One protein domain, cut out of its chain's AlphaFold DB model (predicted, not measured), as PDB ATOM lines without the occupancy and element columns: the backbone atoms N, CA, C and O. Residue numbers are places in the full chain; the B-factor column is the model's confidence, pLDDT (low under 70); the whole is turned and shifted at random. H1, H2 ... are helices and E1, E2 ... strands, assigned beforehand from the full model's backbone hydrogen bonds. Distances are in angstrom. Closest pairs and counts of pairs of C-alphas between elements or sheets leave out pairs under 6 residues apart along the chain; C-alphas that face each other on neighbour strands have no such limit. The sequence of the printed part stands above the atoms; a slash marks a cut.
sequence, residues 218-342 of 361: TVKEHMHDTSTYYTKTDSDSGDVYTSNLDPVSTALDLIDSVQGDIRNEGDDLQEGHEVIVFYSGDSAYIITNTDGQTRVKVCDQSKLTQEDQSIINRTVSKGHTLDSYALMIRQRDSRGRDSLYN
ATOM      1  N   THR A 218     118.384 111.833 172.172       83.88
ATOM      2  CA  THR A 218     117.948 111.254 170.898       83.88
ATOM      3  C   THR A 218     118.922 111.575 169.768       83.88
ATOM      4  O   THR A 218     119.551 112.631 169.753       83.88
ATOM      5  N   VAL A 219     118.981 110.702 168.756       84.81
ATOM      6  CA  VAL A 219     119.794 110.919 167.545       84.81
ATOM      7  C   VAL A 219     119.439 112.253 166.863       84.81
ATOM      8  O   VAL A 219     120.312 112.967 166.381       84.81
ATOM      9  N   LYS A 220     118.155 112.638 166.866       81.38
ATOM     10  CA  LYS A 220     117.695 113.911 166.292       81.38
ATOM     11  C   LYS A 220     118.174 115.137 167.081       81.38
ATOM     12  O   LYS A 220     118.522 116.136 166.457       81.38
ATOM     13  N   GLU A 221     118.194 115.073 168.416       81.81
ATOM     14  CA  GLU A 221     118.807 116.123 169.250       81.81
ATOM     15  C   GLU A 221     120.313 116.221 168.955       81.81
ATOM     16  O   GLU A 221     120.803 117.316 168.701       81.81
ATOM     17  N   HIS A 222     121.015 115.085 168.842       86.19
ATOM     18  CA  HIS A 222     122.434 115.064 168.460       86.19
ATOM     19  C   HIS A 222     122.709 115.737 167.125       86.19
ATOM     20  O   HIS A 222     123.573 116.607 167.045       86.19
ATOM     21  N   MET A 223     121.938 115.401 166.092       84.94
ATOM     22  CA  MET A 223     122.099 116.002 164.769       84.94
ATOM     23  C   MET A 223     121.814 117.509 164.749       84.94
ATOM     24  O   MET A 223     122.332 118.209 163.884       84.94
ATOM     25  N   HIS A 224     120.991 118.009 165.672       81.88
ATOM     26  CA  HIS A 224     120.704 119.435 165.810       81.88
ATOM     27  C   HIS A 224     121.791 120.181 166.601       81.88
ATOM     28  O   HIS A 224     122.079 121.341 166.308       81.88
ATOM     29  N   ASP A 225     122.396 119.525 167.590       81.31
ATOM     30  CA  ASP A 225     123.340 120.151 168.519       81.31
ATOM     31  C   ASP A 225     124.794 120.144 168.005       81.31
ATOM     32  O   ASP A 225     125.644 120.861 168.538       81.31
ATOM     33  N   THR A 226     125.089 119.389 166.940       80.00
ATOM     34  CA  THR A 226     126.416 119.337 166.306       80.00
ATOM     35  C   THR A 226     126.471 120.043 164.948       80.00
ATOM     36  O   THR A 226     125.536 120.005 164.151       80.00
ATOM     37  N   SER A 227     127.625 120.629 164.618       79.44
ATOM     38  CA  SER A 227     127.885 121.236 163.304       79.44
ATOM     39  C   SER A 227     128.131 120.220 162.179       79.44
ATOM     40  O   SER A 227     128.289 120.618 161.026       79.44
ATOM     41  N   THR A 228     128.204 118.922 162.499       80.81
ATOM     42  CA  THR A 228     128.388 117.820 161.536       80.81
ATOM     43  C   THR A 228     127.253 117.763 160.502       80.81
ATOM     44  O   THR A 228     127.501 117.423 159.344       80.81
ATOM     45  N   TYR A 229     126.031 118.160 160.885       85.38
ATOM     46  CA  TYR A 229     124.827 118.088 160.050       85.38
ATOM     47  C   TYR A 229     124.264 119.491 159.774       85.38
ATOM     48  O   TYR A 229     123.825 120.174 160.691       85.38
ATOM     49  N   TYR A 230     124.277 119.954 158.517       66.06
ATOM     50  CA  TYR A 230     124.150 121.402 158.235       66.06
ATOM     51  C   TYR A 230     123.132 121.811 157.158       66.06
ATOM     52  O   TYR A 230     122.867 122.999 156.991       66.06
ATOM     53  N   THR A 231     122.540 120.874 156.416       66.44
ATOM     54  CA  THR A 231     121.451 121.187 155.465       66.44
ATOM     55  C   THR A 231     120.206 120.435 155.889       66.44
ATOM     56  O   THR A 231     120.237 119.220 155.804       66.44
ATOM     57  N   LYS A 232     119.139 121.118 156.318       67.19
ATOM     58  CA  LYS A 232     117.833 120.506 156.609       67.19
ATOM     59  C   LYS A 232     116.866 120.859 155.483       67.19
ATOM     60  O   LYS A 232     116.474 122.019 155.359       67.19
ATOM     61  N   THR A 233     116.512 119.885 154.652       69.19
ATOM     62  CA  THR A 233     115.394 120.047 153.714       69.19
ATOM     63  C   THR A 233     114.156 119.444 154.355       69.19
ATOM     64  O   THR A 233     114.078 118.227 154.521       69.19
ATOM     65  N   ASP A 234     113.206 120.303 154.721       61.22
ATOM     66  CA  ASP A 234     111.923 119.879 155.276       61.22
ATOM     67  C   ASP A 234     111.048 119.328 154.148       61.22
ATOM     68  O   ASP A 234     110.720 120.036 153.193       61.22
ATOM     69  N   SER A 235     110.676 118.054 154.249       62.06
ATOM     70  CA  SER A 235     109.681 117.430 153.379       62.06
ATOM     71  C   SER A 235     108.583 116.789 154.223       62.06
ATOM     72  O   SER A 235     108.840 116.339 155.340       62.06
ATOM     73  N   ASP A 236     107.376 116.656 153.669       60.41
ATOM     74  CA  ASP A 236     106.266 115.942 154.326       60.41
ATOM     75  C   ASP A 236     106.612 114.473 154.662       60.41
ATOM     76  O   ASP A 236     105.979 113.852 155.515       60.41
ATOM     77  N   SER A 237     107.646 113.923 154.012       64.62
ATOM     78  CA  SER A 237     108.126 112.545 154.171       64.62
ATOM     79  C   SER A 237     109.292 112.370 155.155       64.62
ATOM     80  O   SER A 237     109.742 111.244 155.358       64.62
ATOM     81  N   GLY A 238     109.799 113.450 155.760       76.06
ATOM     82  CA  GLY A 238     110.939 113.406 156.682       76.06
ATOM     83  C   GLY A 238     111.942 114.542 156.492       76.06
ATOM     84  O   GLY A 238     111.939 115.237 155.472       76.06
ATOM     85  N   ASP A 239     112.816 114.693 157.484       85.81
ATOM     86  CA  ASP A 239     113.924 115.645 157.482       85.81
ATOM     87  C   ASP A 239     115.130 115.006 156.774       85.81
ATOM     88  O   ASP A 239     115.539 113.900 157.130       85.81
ATOM     89  N   VAL A 240     115.722 115.679 155.785       87.62
ATOM     90  CA  VAL A 240     116.970 115.214 155.148       87.62
ATOM     91  C   VAL A 240     118.118 116.117 155.559       87.62
ATOM     92  O   VAL A 240     118.079 117.319 155.294       87.62
ATOM     93  N   TYR A 241     119.137 115.512 156.167       88.44
ATOM     94  CA  TYR A 241     120.361 116.154 156.625       88.44
ATOM     95  C   TYR A 241     121.530 115.865 155.679       88.44
ATOM     96  O   TYR A 241     121.642 114.761 155.151       88.44
ATOM     97  N   THR A 242     122.435 116.826 155.492       88.62
ATOM     98  CA  THR A 242     123.764 116.568 154.900       88.62
ATOM     99  C   THR A 242     124.798 116.438 156.004       88.62
ATOM    100  O   THR A 242     124.888 117.346 156.830       88.62
ATOM    101  N   SER A 243     125.581 115.361 155.983       89.44
ATOM    102  CA  SER A 243     126.723 115.132 156.876       89.44
ATOM    103  C   SER A 243     128.031 115.541 156.193       89.44
ATOM    104  O   SER A 243     128.183 115.377 154.980       89.44
ATOM    105  N   ASN A 244     128.982 116.088 156.952       88.06
ATOM    106  CA  ASN A 244     130.359 116.311 156.490       88.06
ATOM    107  C   ASN A 244     131.261 115.067 156.635       88.06
ATOM    108  O   ASN A 244     132.418 115.112 156.217       88.06
ATOM    109  N   LEU A 245     130.745 113.985 157.223       88.69
ATOM    110  CA  LEU A 245     131.418 112.697 157.367       88.69
ATOM    111  C   LEU A 245     131.035 111.760 156.216       88.69
ATOM    112  O   LEU A 245     129.977 111.913 155.605       88.69
ATOM    113  N   ASP A 246     131.858 110.747 155.951       88.00
ATOM    114  CA  ASP A 246     131.468 109.643 155.070       88.00
ATOM    115  C   ASP A 246     130.292 108.834 155.678       88.00
ATOM    116  O   ASP A 246     129.988 108.980 156.872       88.00
ATOM    117  N   PRO A 247     129.589 108.000 154.888       87.44
ATOM    118  CA  PRO A 247     128.419 107.255 155.356       87.44
ATOM    119  C   PRO A 247     128.691 106.364 156.573       87.44
ATOM    120  O   PRO A 247     127.864 106.305 157.484       87.44
ATOM    121  N   VAL A 248     129.858 105.716 156.631       86.31
ATOM    122  CA  VAL A 248     130.226 104.826 157.740       86.31
ATOM    123  C   VAL A 248     130.541 105.644 158.985       86.31
ATOM    124  O   VAL A 248     129.987 105.368 160.047       86.31
ATOM    125  N   SER A 249     131.354 106.695 158.868       86.56
ATOM    126  CA  SER A 249     131.645 107.593 159.995       86.56
ATOM    127  C   SER A 249     130.390 108.283 160.532       86.56
ATOM    128  O   SER A 249     130.261 108.461 161.742       86.56
ATOM    129  N   THR A 250     129.439 108.614 159.653       89.94
ATOM    130  CA  THR A 250     128.119 109.128 160.042       89.94
ATOM    131  C   THR A 250     127.343 108.092 160.853       89.94
ATOM    132  O   THR A 250     126.807 108.416 161.907       89.94
ATOM    133  N   ALA A 251     127.315 106.830 160.421       88.75
ATOM    134  CA  ALA A 251     126.654 105.770 161.177       88.75
ATOM    135  C   ALA A 251     127.290 105.559 162.561       88.75
ATOM    136  O   ALA A 251     126.569 105.432 163.549       88.75
ATOM    137  N   LEU A 252     128.624 105.565 162.649       88.88
ATOM    138  CA  LEU A 252     129.338 105.422 163.922       88.88
ATOM    139  C   LEU A 252     129.052 106.588 164.877       88.88
ATOM    140  O   LEU A 252     128.777 106.343 166.047       88.88
ATOM    141  N   ASP A 253     129.058 107.831 164.387       89.44
ATOM    142  CA  ASP A 253     128.705 109.020 165.178       89.44
ATOM    143  C   ASP A 253     127.286 108.920 165.761       89.44
ATOM    144  O   ASP A 253     127.082 109.145 166.955       89.44
ATOM    145  N   LEU A 254     126.310 108.506 164.947       90.00
ATOM    146  CA  LEU A 254     124.923 108.365 165.395       90.00
ATOM    147  C   LEU A 254     124.770 107.207 166.396       90.00
ATOM    148  O   LEU A 254     124.062 107.372 167.388       90.00
ATOM    149  N   ILE A 255     125.480 106.087 166.214       88.00
ATOM    150  CA  ILE A 255     125.528 104.978 167.185       88.00
ATOM    151  C   ILE A 255     126.119 105.430 168.523       88.00
ATOM    152  O   ILE A 255     125.550 105.137 169.579       88.00
ATOM    153  N   ASP A 256     127.242 106.146 168.482       85.56
ATOM    154  CA  ASP A 256     127.934 106.640 169.671       85.56
ATOM    155  C   ASP A 256     127.046 107.636 170.438       85.56
ATOM    156  O   ASP A 256     126.953 107.564 171.667       85.56
ATOM    157  N   SER A 257     126.326 108.505 169.717       85.31
ATOM    158  CA  SER A 257     125.476 109.552 170.302       85.31
ATOM    159  C   SER A 257     124.378 109.018 171.226       85.31
ATOM    160  O   SER A 257     124.056 109.647 172.234       85.31
ATOM    161  N   VAL A 258     123.839 107.835 170.924       85.62
ATOM    162  CA  VAL A 258     122.785 107.179 171.714       85.62
ATOM    163  C   VAL A 258     123.284 105.929 172.431       85.62
ATOM    164  O   VAL A 258     122.499 105.053 172.780       85.62
ATOM    165  N   GLN A 259     124.595 105.828 172.669       82.81
ATOM    166  CA  GLN A 259     125.205 104.734 173.437       82.81
ATOM    167  C   GLN A 259     124.851 103.335 172.892       82.81
ATOM    168  O   GLN A 259     124.691 102.371 173.644       82.81
ATOM    169  N   GLY A 260     124.726 103.213 171.569       80.94
ATOM    170  CA  GLY A 260     124.362 101.966 170.901       80.94
ATOM    171  C   GLY A 260     122.889 101.567 171.022       80.94
ATOM    172  O   GLY A 260     122.548 100.445 170.637       80.94
ATOM    173  N   ASP A 261     122.012 102.449 171.517       83.56
ATOM    174  CA  ASP A 261     120.555 102.247 171.547       83.56
ATOM    175  C   ASP A 261     119.909 102.492 170.171       83.56
ATOM    176  O   ASP A 261     119.082 103.382 169.948       83.56
ATOM    177  N   ILE A 262     120.349 101.680 169.212       83.62
ATOM    178  CA  ILE A 262     119.773 101.577 167.879       83.62
ATOM    179  C   ILE A 262     119.547 100.107 167.516       83.62
ATOM    180  O   ILE A 262     120.211  99.195 168.028       83.62
ATOM    181  N   ARG A 263     118.622  99.874 166.589       81.25
ATOM    182  CA  ARG A 263     118.464  98.599 165.885       81.25
ATOM    183  C   ARG A 263     118.894  98.804 164.438       81.25
ATOM    184  O   ARG A 263     118.238  99.561 163.729       81.25
ATOM    185  N   ASN A 264     119.984  98.176 164.010       77.12
ATOM    186  CA  ASN A 264     120.381  98.203 162.604       77.12
ATOM    187  C   ASN A 264     119.570  97.152 161.828       77.12
ATOM    188  O   ASN A 264     119.335  96.047 162.312       77.12
ATOM    189  N   GLU A 265     119.074  97.534 160.653       72.31
ATOM    190  CA  GLU A 265     118.342  96.629 159.753       72.31
ATOM    191  C   GLU A 265     119.221  96.079 158.640       72.31
ATOM    192  O   GLU A 265     118.905  95.037 158.070       72.31
ATOM    193  N   GLY A 266     120.297  96.784 158.301       76.81
ATOM    194  CA  GLY A 266     121.214  96.366 157.257       76.81
ATOM    195  C   GLY A 266     122.097  97.496 156.749       76.81
ATOM    196  O   GLY A 266     121.729  98.676 156.747       76.81
ATOM    197  N   ASP A 267     123.253  97.085 156.244       77.56
ATOM    198  CA  ASP A 267     124.258  97.922 155.606       77.56
ATOM    199  C   ASP A 267     124.721  97.319 154.264       77.56
ATOM    200  O   ASP A 267     124.973  96.119 154.152       77.56
ATOM    201  N   ASP A 268     124.826  98.159 153.228       79.12
ATOM    202  CA  ASP A 268     125.484  97.867 151.946       79.12
ATOM    203  C   ASP A 268     126.612  98.887 151.781       79.12
ATOM    204  O   ASP A 268     126.357 100.057 151.514       79.12
ATOM    205  N   LEU A 269     127.853  98.458 152.014       74.81
ATOM    206  CA  LEU A 269     129.032  99.332 152.091       74.81
ATOM    207  C   LEU A 269     129.842  99.342 150.785       74.81
ATOM    208  O   LEU A 269     131.070  99.434 150.802       74.81
ATOM    209  N   GLN A 270     129.172  99.175 149.640       72.06
ATOM    210  CA  GLN A 270     129.822  99.280 148.335       72.06
ATOM    211  C   GLN A 270     130.247 100.726 148.070       72.06
ATOM    212  O   GLN A 270     129.418 101.633 148.122       72.06
ATOM    213  N   GLU A 271     131.532 100.912 147.757       66.69
ATOM    214  CA  GLU A 271     132.144 102.225 147.552       66.69
ATOM    215  C   GLU A 271     131.350 103.064 146.533       66.69
ATOM    216  O   GLU A 271     131.155 102.653 145.385       66.69
ATOM    217  N   GLY A 272     130.866 104.232 146.968       65.19
ATOM    218  CA  GLY A 272     130.081 105.167 146.151       65.19
ATOM    219  C   GLY A 272     128.577 104.870 146.057       65.19
ATOM    220  O   GLY A 272     127.848 105.631 145.420       65.19
ATOM    221  N   HIS A 273     128.101 103.799 146.692       68.38
ATOM    222  CA  HIS A 273     126.688 103.420 146.778       68.38
ATOM    223  C   HIS A 273     126.316 102.953 148.189       68.38
ATOM    224  O   HIS A 273     125.500 102.042 148.352       68.38
ATOM    225  N   GLU A 274     126.917 103.561 149.212       79.19
ATOM    226  CA  GLU A 274     126.698 103.139 150.585       79.19
ATOM    227  C   GLU A 274     125.268 103.452 151.033       79.19
ATOM    228  O   GLU A 274     124.794 104.586 150.903       79.19
ATOM    229  N   VAL A 275     124.600 102.440 151.583       82.06
ATOM    230  CA  VAL A 275     123.267 102.551 152.180       82.06
ATOM    231  C   VAL A 275     123.289 101.895 153.552       82.06
ATOM    232  O   VAL A 275     123.563 100.702 153.662       82.06
ATOM    233  N   ILE A 276     122.966 102.658 154.595       84.38
ATOM    234  CA  ILE A 276     122.917 102.176 155.983       84.38
ATOM    235  C   ILE A 276     121.563 102.546 156.584       84.38
ATOM    236  O   ILE A 276     121.132 103.696 156.476       84.38
ATOM    237  N   VAL A 277     120.899 101.583 157.225       84.19
ATOM    238  CA  VAL A 277     119.561 101.772 157.799       84.19
ATOM    239  C   VAL A 277     119.540 101.381 159.269       84.19
ATOM    240  O   VAL A 277     119.800 100.230 159.619       84.19
ATOM    241  N   PHE A 278     119.126 102.307 160.131       87.00
ATOM    242  CA  PHE A 278     118.883 102.017 161.542       87.00
ATOM    243  C   PHE A 278     117.580 102.626 162.061       87.00
ATOM    244  O   PHE A 278     117.056 103.607 161.531       87.00
ATOM    245  N   TYR A 279     117.076 102.040 163.141       85.19
ATOM    246  CA  TYR A 279     115.941 102.527 163.907       85.19
ATOM    247  C   TYR A 279     116.381 102.942 165.309       85.19
ATOM    248  O   TYR A 279     117.157 102.240 165.960       85.19
ATOM    249  N   SER A 280     115.842 104.058 165.789       84.88
ATOM    250  CA  SER A 280     115.960 104.498 167.182       84.88
ATOM    251  C   SER A 280     114.595 105.014 167.630       84.88
ATOM    252  O   SER A 280     114.063 105.964 167.047       84.88
ATOM    253  N   GLY A 281     113.987 104.332 168.605       83.88
ATOM    254  CA  GLY A 281     112.576 104.529 168.950       83.88
ATOM    255  C   GLY A 281     111.657 104.352 167.731       83.88
ATOM    256  O   GLY A 281     111.787 103.386 166.979       83.88
ATOM    257  N   ASP A 282     110.766 105.319 167.511       85.19
ATOM    258  CA  ASP A 282     109.809 105.328 166.392       85.19
ATOM    259  C   ASP A 282     110.383 105.930 165.095       85.19
ATOM    260  O   ASP A 282     109.682 106.019 164.084       85.19
ATOM    261  N   SER A 283     111.652 106.351 165.099       88.38
ATOM    262  CA  SER A 283     112.303 106.994 163.955       88.38
ATOM    263  C   SER A 283     113.178 106.025 163.162       88.38
ATOM    264  O   SER A 283     113.894 105.194 163.723       88.38
ATOM    265  N   ALA A 284     113.127 106.170 161.843       89.25
ATOM    266  CA  ALA A 284     113.965 105.517 160.854       89.25
ATOM    267  C   ALA A 284     115.019 106.492 160.334       89.25
ATOM    268  O   ALA A 284     114.706 107.648 160.029       89.25
ATOM    269  N   TYR A 285     116.241 105.998 160.193       90.19
ATOM    270  CA  TYR A 285     117.383 106.752 159.706       90.19
ATOM    271  C   TYR A 285     117.992 106.007 158.527       90.19
ATOM    272  O   TYR A 285     118.400 104.852 158.654       90.19
ATOM    273  N   ILE A 286     118.031 106.671 157.376       90.88
ATOM    274  CA  ILE A 286     118.561 106.120 156.130       90.88
ATOM    275  C   ILE A 286     119.740 106.995 155.722       90.88
ATOM    276  O   ILE A 286     119.554 108.159 155.357       90.88
ATOM    277  N   ILE A 287     120.947 106.447 155.823       90.75
ATOM    278  CA  ILE A 287     122.175 107.103 155.385       90.75
ATOM    279  C   ILE A 287     122.471 106.633 153.967       90.75
ATOM    280  O   ILE A 287     122.593 105.432 153.731       90.75
ATOM    281  N   THR A 288     122.606 107.571 153.037       88.81
ATOM    282  CA  THR A 288     122.957 107.290 151.644       88.81
ATOM    283  C   THR A 288     124.101 108.172 151.181       88.81
ATOM    284  O   THR A 288     124.172 109.349 151.537       88.81
ATOM    285  N   ASN A 289     124.958 107.637 150.319       86.81
ATOM    286  CA  ASN A 289     125.858 108.454 149.513       86.81
ATOM    287  C   ASN A 289     125.161 108.847 148.206       86.81
ATOM    288  O   ASN A 289     124.748 107.989 147.425       86.81
ATOM    289  N   THR A 290     124.979 110.143 147.970       78.88
ATOM    290  CA  THR A 290     124.373 110.661 146.737       78.88
ATOM    291  C   THR A 290     125.243 111.787 146.204       78.88
ATOM    292  O   THR A 290     125.482 112.770 146.901       78.88
ATOM    293  N   ASP A 291     125.748 111.629 144.979       78.94
ATOM    294  CA  ASP A 291     126.633 112.596 144.312       78.94
ATOM    295  C   ASP A 291     127.889 112.967 145.130       78.94
ATOM    296  O   ASP A 291     128.352 114.109 145.113       78.94
ATOM    297  N   GLY A 292     128.444 112.002 145.875       78.75
ATOM    298  CA  GLY A 292     129.616 112.206 146.733       78.75
ATOM    299  C   GLY A 292     129.319 112.960 148.031       78.75
ATOM    300  O   GLY A 292     130.250 113.404 148.703       78.75
ATOM    301  N   GLN A 293     128.042 113.134 148.383       86.06
ATOM    302  CA  GLN A 293     127.610 113.706 149.654       86.06
ATOM    303  C   GLN A 293     126.852 112.675 150.483       86.06
ATOM    304  O   GLN A 293     125.909 112.040 150.011       86.06
ATOM    305  N   THR A 294     127.205 112.591 151.762       90.62
ATOM    306  CA  THR A 294     126.479 111.776 152.730       90.62
ATOM    307  C   THR A 294     125.190 112.476 153.142       90.62
ATOM    308  O   THR A 294     125.203 113.585 153.691       90.62
ATOM    309  N   ARG A 295     124.060 111.821 152.891       90.00
ATOM    310  CA  ARG A 295     122.721 112.276 153.264       90.00
ATOM    311  C   ARG A 295     122.150 111.366 154.336       90.00
ATOM    312  O   ARG A 295     122.305 110.156 154.253       90.00
ATOM    313  N   VAL A 296     121.479 111.950 155.323       90.88
ATOM    314  CA  VAL A 296     120.777 111.228 156.388       90.88
ATOM    315  C   VAL A 296     119.315 111.637 156.349       90.88
ATOM    316  O   VAL A 296     118.971 112.760 156.720       90.88
ATOM    317  N   LYS A 297     118.445 110.745 155.882       90.38
ATOM    318  CA  LYS A 297     116.996 110.939 155.951       90.38
ATOM    319  C   LYS A 297     116.478 110.425 157.288       90.38
ATOM    320  O   LYS A 297     116.759 109.287 157.652       90.38
ATOM    321  N   VAL A 298     115.701 111.253 157.978       89.75
ATOM    322  CA  VAL A 298     115.087 110.967 159.277       89.75
ATOM    323  C   VAL A 298     113.573 111.097 159.154       89.75
ATOM    324  O   VAL A 298     113.057 112.163 158.813       89.75
ATOM    325  N   CYS A 299     112.839 110.026 159.438       87.75
ATOM    326  CA  CYS A 299     111.375 110.040 159.412       87.75
ATOM    327  C   CYS A 299     110.785 109.084 160.448       87.75
ATOM    328  O   CYS A 299     111.456 108.160 160.896       87.75
ATOM    329  N   ASP A 300     109.522 109.288 160.826       87.50
ATOM    330  CA  ASP A 300     108.794 108.273 161.592       87.50
ATOM    331  C   ASP A 300     108.668 106.998 160.751       87.50
ATOM    332  O   ASP A 300     108.400 107.074 159.550       87.50
ATOM    333  N   GLN A 301     108.774 105.821 161.370       85.50
ATOM    334  CA  GLN A 301     108.639 104.539 160.664       85.50
ATOM    335  C   GLN A 301     107.312 104.428 159.893       85.50
ATOM    336  O   GLN A 301     107.260 103.863 158.802       85.50
ATOM    337  N   SER A 302     106.237 105.023 160.419       83.06
ATOM    338  CA  SER A 302     104.920 105.077 159.769       83.06
ATOM    339  C   SER A 302     104.869 105.966 158.518       83.06
ATOM    340  O   SER A 302     103.903 105.886 157.759       83.06
ATOM    341  N   LYS A 303     105.889 106.802 158.296       86.19
ATOM    342  CA  LYS A 303     106.018 107.732 157.164       86.19
ATOM    343  C   LYS A 303     107.012 107.256 156.100       86.19
ATOM    344  O   LYS A 303     107.230 107.978 155.129       86.19
ATOM    345  N   LEU A 304     107.587 106.058 156.250       85.94
ATOM    346  CA  LEU A 304     108.459 105.463 155.236       85.94
ATOM    347  C   LEU A 304     107.710 105.318 153.907       85.94
ATOM    348  O   LEU A 304     106.653 104.686 153.830       85.94
ATOM    349  N   THR A 305     108.274 105.893 152.849       86.81
ATOM    350  CA  THR A 305     107.710 105.817 151.499       86.81
ATOM    351  C   THR A 305     107.969 104.444 150.872       86.81
ATOM    352  O   THR A 305     108.789 103.661 151.352       86.81
ATOM    353  N   GLN A 306     107.294 104.135 149.759       84.50
ATOM    354  CA  GLN A 306     107.569 102.900 149.010       84.50
ATOM    355  C   GLN A 306     109.017 102.832 148.500       84.50
ATOM    356  O   GLN A 306     109.593 101.747 148.441       84.50
ATOM    357  N   GLU A 307     109.612 103.978 148.164       84.19
ATOM    358  CA  GLU A 307     111.013 104.064 147.750       84.19
ATOM    359  C   GLU A 307     111.947 103.726 148.916       84.19
ATOM    360  O   GLU A 307     112.807 102.859 148.771       84.19
ATOM    361  N   ASP A 308     111.700 104.294 150.101       85.94
ATOM    362  CA  ASP A 308     112.472 103.983 151.310       85.94
ATOM    363  C   ASP A 308     112.407 102.489 151.641       85.94
ATOM    364  O   ASP A 308     113.428 101.852 151.880       85.94
ATOM    365  N   GLN A 309     111.214 101.892 151.580       84.19
ATOM    366  CA  GLN A 309     111.046 100.456 151.810       84.19
ATOM    367  C   GLN A 309     111.795  99.607 150.776       84.19
ATOM    368  O   GLN A 309     112.322  98.548 151.115       84.19
ATOM    369  N   SER A 310     111.867 100.058 149.520       83.38
ATOM    370  CA  SER A 310     112.627  99.366 148.475       83.38
ATOM    371  C   SER A 310     114.135  99.397 148.741       83.38
ATOM    372  O   SER A 310     114.803  98.377 148.558       83.38
ATOM    373  N   ILE A 311     114.650 100.529 149.238       81.31
ATOM    374  CA  ILE A 311     116.045 100.694 149.660       81.31
ATOM    375  C   ILE A 311     116.327  99.749 150.831       81.31
ATOM    376  O   ILE A 311     117.233  98.928 150.743       81.31
ATOM    377  N   ILE A 312     115.490  99.783 151.872       81.06
ATOM    378  CA  ILE A 312     115.624  98.928 153.059       81.06
ATOM    379  C   ILE A 312     115.652  97.446 152.659       81.06
ATOM    380  O   ILE A 312     116.609  96.740 152.968       81.06
ATOM    381  N   ASN A 313     114.663  96.978 151.894       80.31
ATOM    382  CA  ASN A 313     114.560  95.569 151.498       80.31
ATOM    383  C   ASN A 313     115.759  95.074 150.673       80.31
ATOM    384  O   ASN A 313     116.076  93.885 150.707       80.31
ATOM    385  N   ARG A 314     116.428  95.961 149.926       75.06
ATOM    386  CA  ARG A 314     117.637  95.627 149.157       75.06
ATOM    387  C   ARG A 314     118.891  95.532 150.038       75.06
ATOM    388  O   ARG A 314     119.825  94.819 149.668       75.06
ATOM    389  N   THR A 315     118.900  96.222 151.175       72.12
ATOM    390  CA  THR A 315     120.046  96.342 152.091       72.12
ATOM    391  C   THR A 315     120.021  95.305 153.221       72.12
ATOM    392  O   THR A 315     121.080  94.824 153.623       72.12
ATOM    393  N   VAL A 316     118.834  94.878 153.674       61.97
ATOM    394  CA  VAL A 316     118.603  93.959 154.821       61.97
ATOM    395  C   VAL A 316     119.372  92.620 154.748       61.97
ATOM    396  O   VAL A 316     119.509  91.919 155.746       61.97
ATOM    397  N   SER A 317     119.931  92.242 153.594       59.81
ATOM    398  CA  SER A 317     120.666  90.981 153.414       59.81
ATOM    399  C   SER A 317     122.201  91.091 153.397       59.81
ATOM    400  O   SER A 317     122.839  90.098 153.041       59.81
ATOM    401  N   LYS A 318     122.818  92.256 153.671       61.75
ATOM    402  CA  LYS A 318     124.226  92.505 153.275       61.75
ATOM    403  C   LYS A 318     125.272  92.832 154.357       61.75
ATOM    404  O   LYS A 318     126.454  92.827 154.012       61.75
ATOM    405  N   GLY A 319     124.933  92.961 155.639       62.78
ATOM    406  CA  GLY A 319     125.947  93.203 156.678       62.78
ATOM    407  C   GLY A 319     125.425  93.113 158.114       62.78
ATOM    408  O   GLY A 319     124.227  93.211 158.354       62.78
ATOM    409  N   HIS A 320     126.341  92.865 159.063       70.56
ATOM    410  CA  HIS A 320     126.095  92.857 160.524       70.56
ATOM    411  C   HIS A 320     127.186  93.619 161.304       70.56
ATOM    412  O   HIS A 320     127.337  93.477 162.525       70.56
ATOM    413  N   THR A 321     128.009  94.395 160.599       78.56
ATOM    414  CA  THR A 321     129.203  95.034 161.168       78.56
ATOM    415  C   THR A 321     128.810  96.135 162.152       78.56
ATOM    416  O   THR A 321     129.324  96.185 163.271       78.56
ATOM    417  N   LEU A 322     127.839  96.970 161.777       83.25
ATOM    418  CA  LEU A 322     127.347  98.063 162.620       83.25
ATOM    419  C   LEU A 322     126.507  97.566 163.806       83.25
ATOM    420  O   LEU A 322     126.592  98.150 164.884       83.25
ATOM    421  N   ASP A 323     125.787  96.447 163.667       81.69
ATOM    422  CA  ASP A 323     125.125  95.782 164.803       81.69
ATOM    423  C   ASP A 323     126.124  95.324 165.861       81.69
ATOM    424  O   ASP A 323     125.919  95.521 167.063       81.69
ATOM    425  N   SER A 324     127.228  94.728 165.407       82.19
ATOM    426  CA  SER A 324     128.303  94.276 166.289       82.19
ATOM    427  C   SER A 324     128.933  95.462 167.018       82.19
ATOM    428  O   SER A 324     129.167  95.389 168.226       82.19
ATOM    429  N   TYR A 325     129.139  96.580 166.315       84.50
ATOM    430  CA  TYR A 325     129.615  97.827 166.912       84.50
ATOM    431  C   TYR A 325     128.644  98.389 167.956       84.50
ATOM    432  O   TYR A 325     129.045  98.619 169.098       84.50
ATOM    433  N   ALA A 326     127.357  98.518 167.628       85.25
ATOM    434  CA  ALA A 326     126.338  98.990 168.567       85.25
ATOM    435  C   ALA A 326     126.239  98.096 169.818       85.25
ATOM    436  O   ALA A 326     126.034  98.583 170.931       85.25
ATOM    437  N   LEU A 327     126.417  96.777 169.675       83.88
ATOM    438  CA  LEU A 327     126.489  95.851 170.808       83.88
ATOM    439  C   LEU A 327     127.712  96.114 171.703       83.88
ATOM    440  O   LEU A 327     127.571  96.113 172.925       83.88
ATOM    441  N   MET A 328     128.884  96.374 171.120       84.81
ATOM    442  CA  MET A 328     130.099  96.699 171.879       84.81
ATOM    443  C   MET A 328     129.954  98.004 172.671       84.81
ATOM    444  O   MET A 328     130.309  98.036 173.850       84.81
ATOM    445  N   ILE A 329     129.358  99.044 172.075       83.88
ATOM    446  CA  ILE A 329     129.080 100.311 172.772       83.88
ATOM    447  C   ILE A 329     128.110 100.091 173.941       83.88
ATOM    448  O   ILE A 329     128.394 100.527 175.060       83.88
ATOM    449  N   ARG A 330     127.033  99.315 173.741       83.94
ATOM    450  CA  ARG A 330     126.097  98.945 174.825       83.94
ATOM    451  C   ARG A 330     126.778  98.197 175.975       83.94
ATOM    452  O   ARG A 330     126.368  98.332 177.125       83.94
ATOM    453  N   GLN A 331     127.815  97.418 175.677       83.06
ATOM    454  CA  GLN A 331     128.593  96.663 176.665       83.06
ATOM    455  C   GLN A 331     129.742  97.468 177.290       83.06
ATOM    456  O   GLN A 331     130.434  96.937 178.160       83.06
ATOM    457  N   ARG A 332     129.937  98.735 176.889       78.69
ATOM    458  CA  ARG A 332     131.073  99.585 177.290       78.69
ATOM    459  C   ARG A 332     132.427  98.924 177.022       78.69
ATOM    460  O   ARG A 332     133.357  99.028 177.821       78.69
ATOM    461  N   ASP A 333     132.528  98.214 175.902       76.88
ATOM    462  CA  ASP A 333     133.768  97.570 175.494       76.88
ATOM    463  C   ASP A 333     134.811  98.625 175.091       76.88
ATOM    464  O   ASP A 333     134.610  99.406 174.158       76.88
ATOM    465  N   SER A 334     135.957  98.626 175.773       66.75
ATOM    466  CA  SER A 334     137.047  99.579 175.542       66.75
ATOM    467  C   SER A 334     137.759  99.399 174.198       66.75
ATOM    468  O   SER A 334     138.621 100.204 173.858       66.75
ATOM    469  N   ARG A 335     137.448  98.338 173.439       67.94
ATOM    470  CA  ARG A 335     138.008  98.089 172.100       67.94
ATOM    471  C   ARG A 335     137.427  99.006 171.020       67.94
ATOM    472  O   ARG A 335     137.997  99.060 169.936       67.94
ATOM    473  N   GLY A 336     136.327  99.714 171.306       65.12
ATOM    474  CA  GLY A 336     135.790 100.816 170.497       65.12
ATOM    475  C   GLY A 336     135.808 100.589 168.980       65.12
ATOM    476  O   GLY A 336     135.543  99.489 168.485       65.12
ATOM    477  N   ARG A 337     136.149 101.648 168.233       70.38
ATOM    478  CA  ARG A 337     136.286 101.626 166.764       70.38
ATOM    479  C   ARG A 337     137.442 100.734 166.281       70.38
ATOM    480  O   ARG A 337     137.395 100.267 165.149       70.38
ATOM    481  N   ASP A 338     138.421 100.411 167.133       69.00
ATOM    482  CA  ASP A 338     139.586  99.580 166.773       69.00
ATOM    483  C   ASP A 338     139.194  98.141 166.390       69.00
ATOM    484  O   ASP A 338     139.842  97.487 165.569       69.00
ATOM    485  N   SER A 339     138.089  97.649 166.949       68.38
ATOM    486  CA  SER A 339     137.523  96.331 166.646       68.38
ATOM    487  C   SER A 339     137.023  96.180 165.197       68.38
ATOM    488  O   SER A 339     137.064  95.071 164.652       68.38
ATOM    489  N   LEU A 340     136.618  97.283 164.551       66.25
ATOM    490  CA  LEU A 340     136.119  97.312 163.170       66.25
ATOM    491  C   LEU A 340     137.236  97.110 162.137       66.25
ATOM    492  O   LEU A 340     136.994  96.592 161.050       66.25
ATOM    493  N   TYR A 341     138.481  97.450 162.481       58.81
ATOM    494  CA  TYR A 341     139.624  97.303 161.573       58.81
ATOM    495  C   TYR A 341     140.137  95.857 161.474       58.81
ATOM    496  O   TYR A 341     140.726  95.478 160.463       58.81
ATOM    497  N   ASN A 342     139.895  95.022 162.492       49.34
ATOM    498  CA  ASN A 342     140.392  93.639 162.542       49.34
ATOM    499  C   ASN A 342     139.483  92.612 161.848       49.34
ATOM    500  O   ASN A 342     139.920  91.496 161.576       49.34
TER     501      ASN A 342
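AT A GLANCE: This is residues 218 to 342 of the 361 residues of an uncharacterized protein of Veillonella sp. AS16 (UniProt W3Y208). A twisted sheet of six antiparallel strands makes the core, with helices on both of its faces: H2 and H4 run side by side along the strands on one face, with H1 crosswise to H2 near one end of it, and H3 crosses the other face. The short last helix, H5, lies away from the sheet, beyond H4, at one end of the longest axis. The printed part has 125 residues, with five named helices and six named strands in the chain order H1 E1 E2 H2 E3 E4 E5 E6 H3 H4 H5, and the class is mixed, helices and strands. The sheet's order is E1 E2 E6 E5 E4 E3. The whole is compact, with a radius of gyration of the C-alphas of 13.6 A, and its outline is rounded, spanning 41 by 32 by 28 A.

HOW THE PARTS SIT: The sheet runs from the edge strand E1, residues 229 to 235, through the inner strands E2, residues 238 to 243, E6, residues 293 to 300, E5, residues 283 to 290, and E4, residues 275 to 280, to the edge strand E3, residues 263 to 268. From edge to edge the strands' lines turn by 81 degrees. E3 E4 E5 E6 form a meander, each strand the antiparallel neighbour of the one before. E1 and E2 are a hairpin at 158 degrees, with N 233 and O 240 within hydrogen-bond range at 3.1 A. E2 and E6 stand at 153 degrees, with N 241 and O 296 at 2.8 A. The hairpin E5 and E6 has N 286 and O 297 at 2.9 A, the hairpin E4 and E5 has N 278 and O 285 at 3.0 A, and the hairpin E3 and E4 has N 265 and O 277 at 3.0 A. H2, residues 247 to 257, is on the sheet at a height of 7.9 A, over E5 and along the strands, at 17 degrees to E5 on the local plane; its closest C-alphas to E5 are those of Pro 247 and Ile 287, 6.2 A apart. H4, residues 321 to 330, is on the same face, over E3 at a height of 10.2 A. H2 and H4 touch at a shallow tilt of 17 degrees, the same way, with the C-alphas of Ile 255 and Ala 326 closest at 6.2 A. H1, residues 219 to 225, is on that face too and touches H2 about perpendicular, at 88 degrees, with the C-alphas of Val 219 and Leu 254 closest at 6.1 A. H3, residues 306 to 315, is on the opposite face at a height of 9.3 A, over E4 and only just over E5 and E3, with 3 of its C-alphas falling on each of these two; it runs across the strands, at 64 degrees to E4 on the local plane. Helices on both faces of the sheet give three layers, H1 H2 H4 on one face and H3 on the other. H5, residues 338 to 342, is not on the sheet and is close to H4 but not clearly touching; their closest C-alphas, of Tyr 325 and Leu 340, are 7.5 A apart. Every O i to N i+4 pair is within hydrogen-bond range in H1, H2, H3 and H4; in H5 it is 0 of 1, beside 1 of 2 O i to N i+3 pairs.

IN THESE COORDINATES: H1 begins at C-alpha 219, (119.794, 110.919, 167.545). The longest strands by residues, E5 and E6, measure 21.3 A and 22.9 A; E6 ends at C-alpha 300, (108.794, 108.273, 161.592). H2 measures 15.4 A, H4 14.5 A and H3 14.4 A. H5 ends at C-alpha 342, (140.392, 93.639, 162.542).

THE WHOLE: The two C-alphas farthest apart, of Asp 236 and Asn 342, are 41.6 A apart. The printed part has no cut and no long link. The mean pLDDT of the printed part is 80.2; 23 residues are under 70, namely 230 to 237, 271 to 273, 316 to 319, 334 to 336 and 338 to 342.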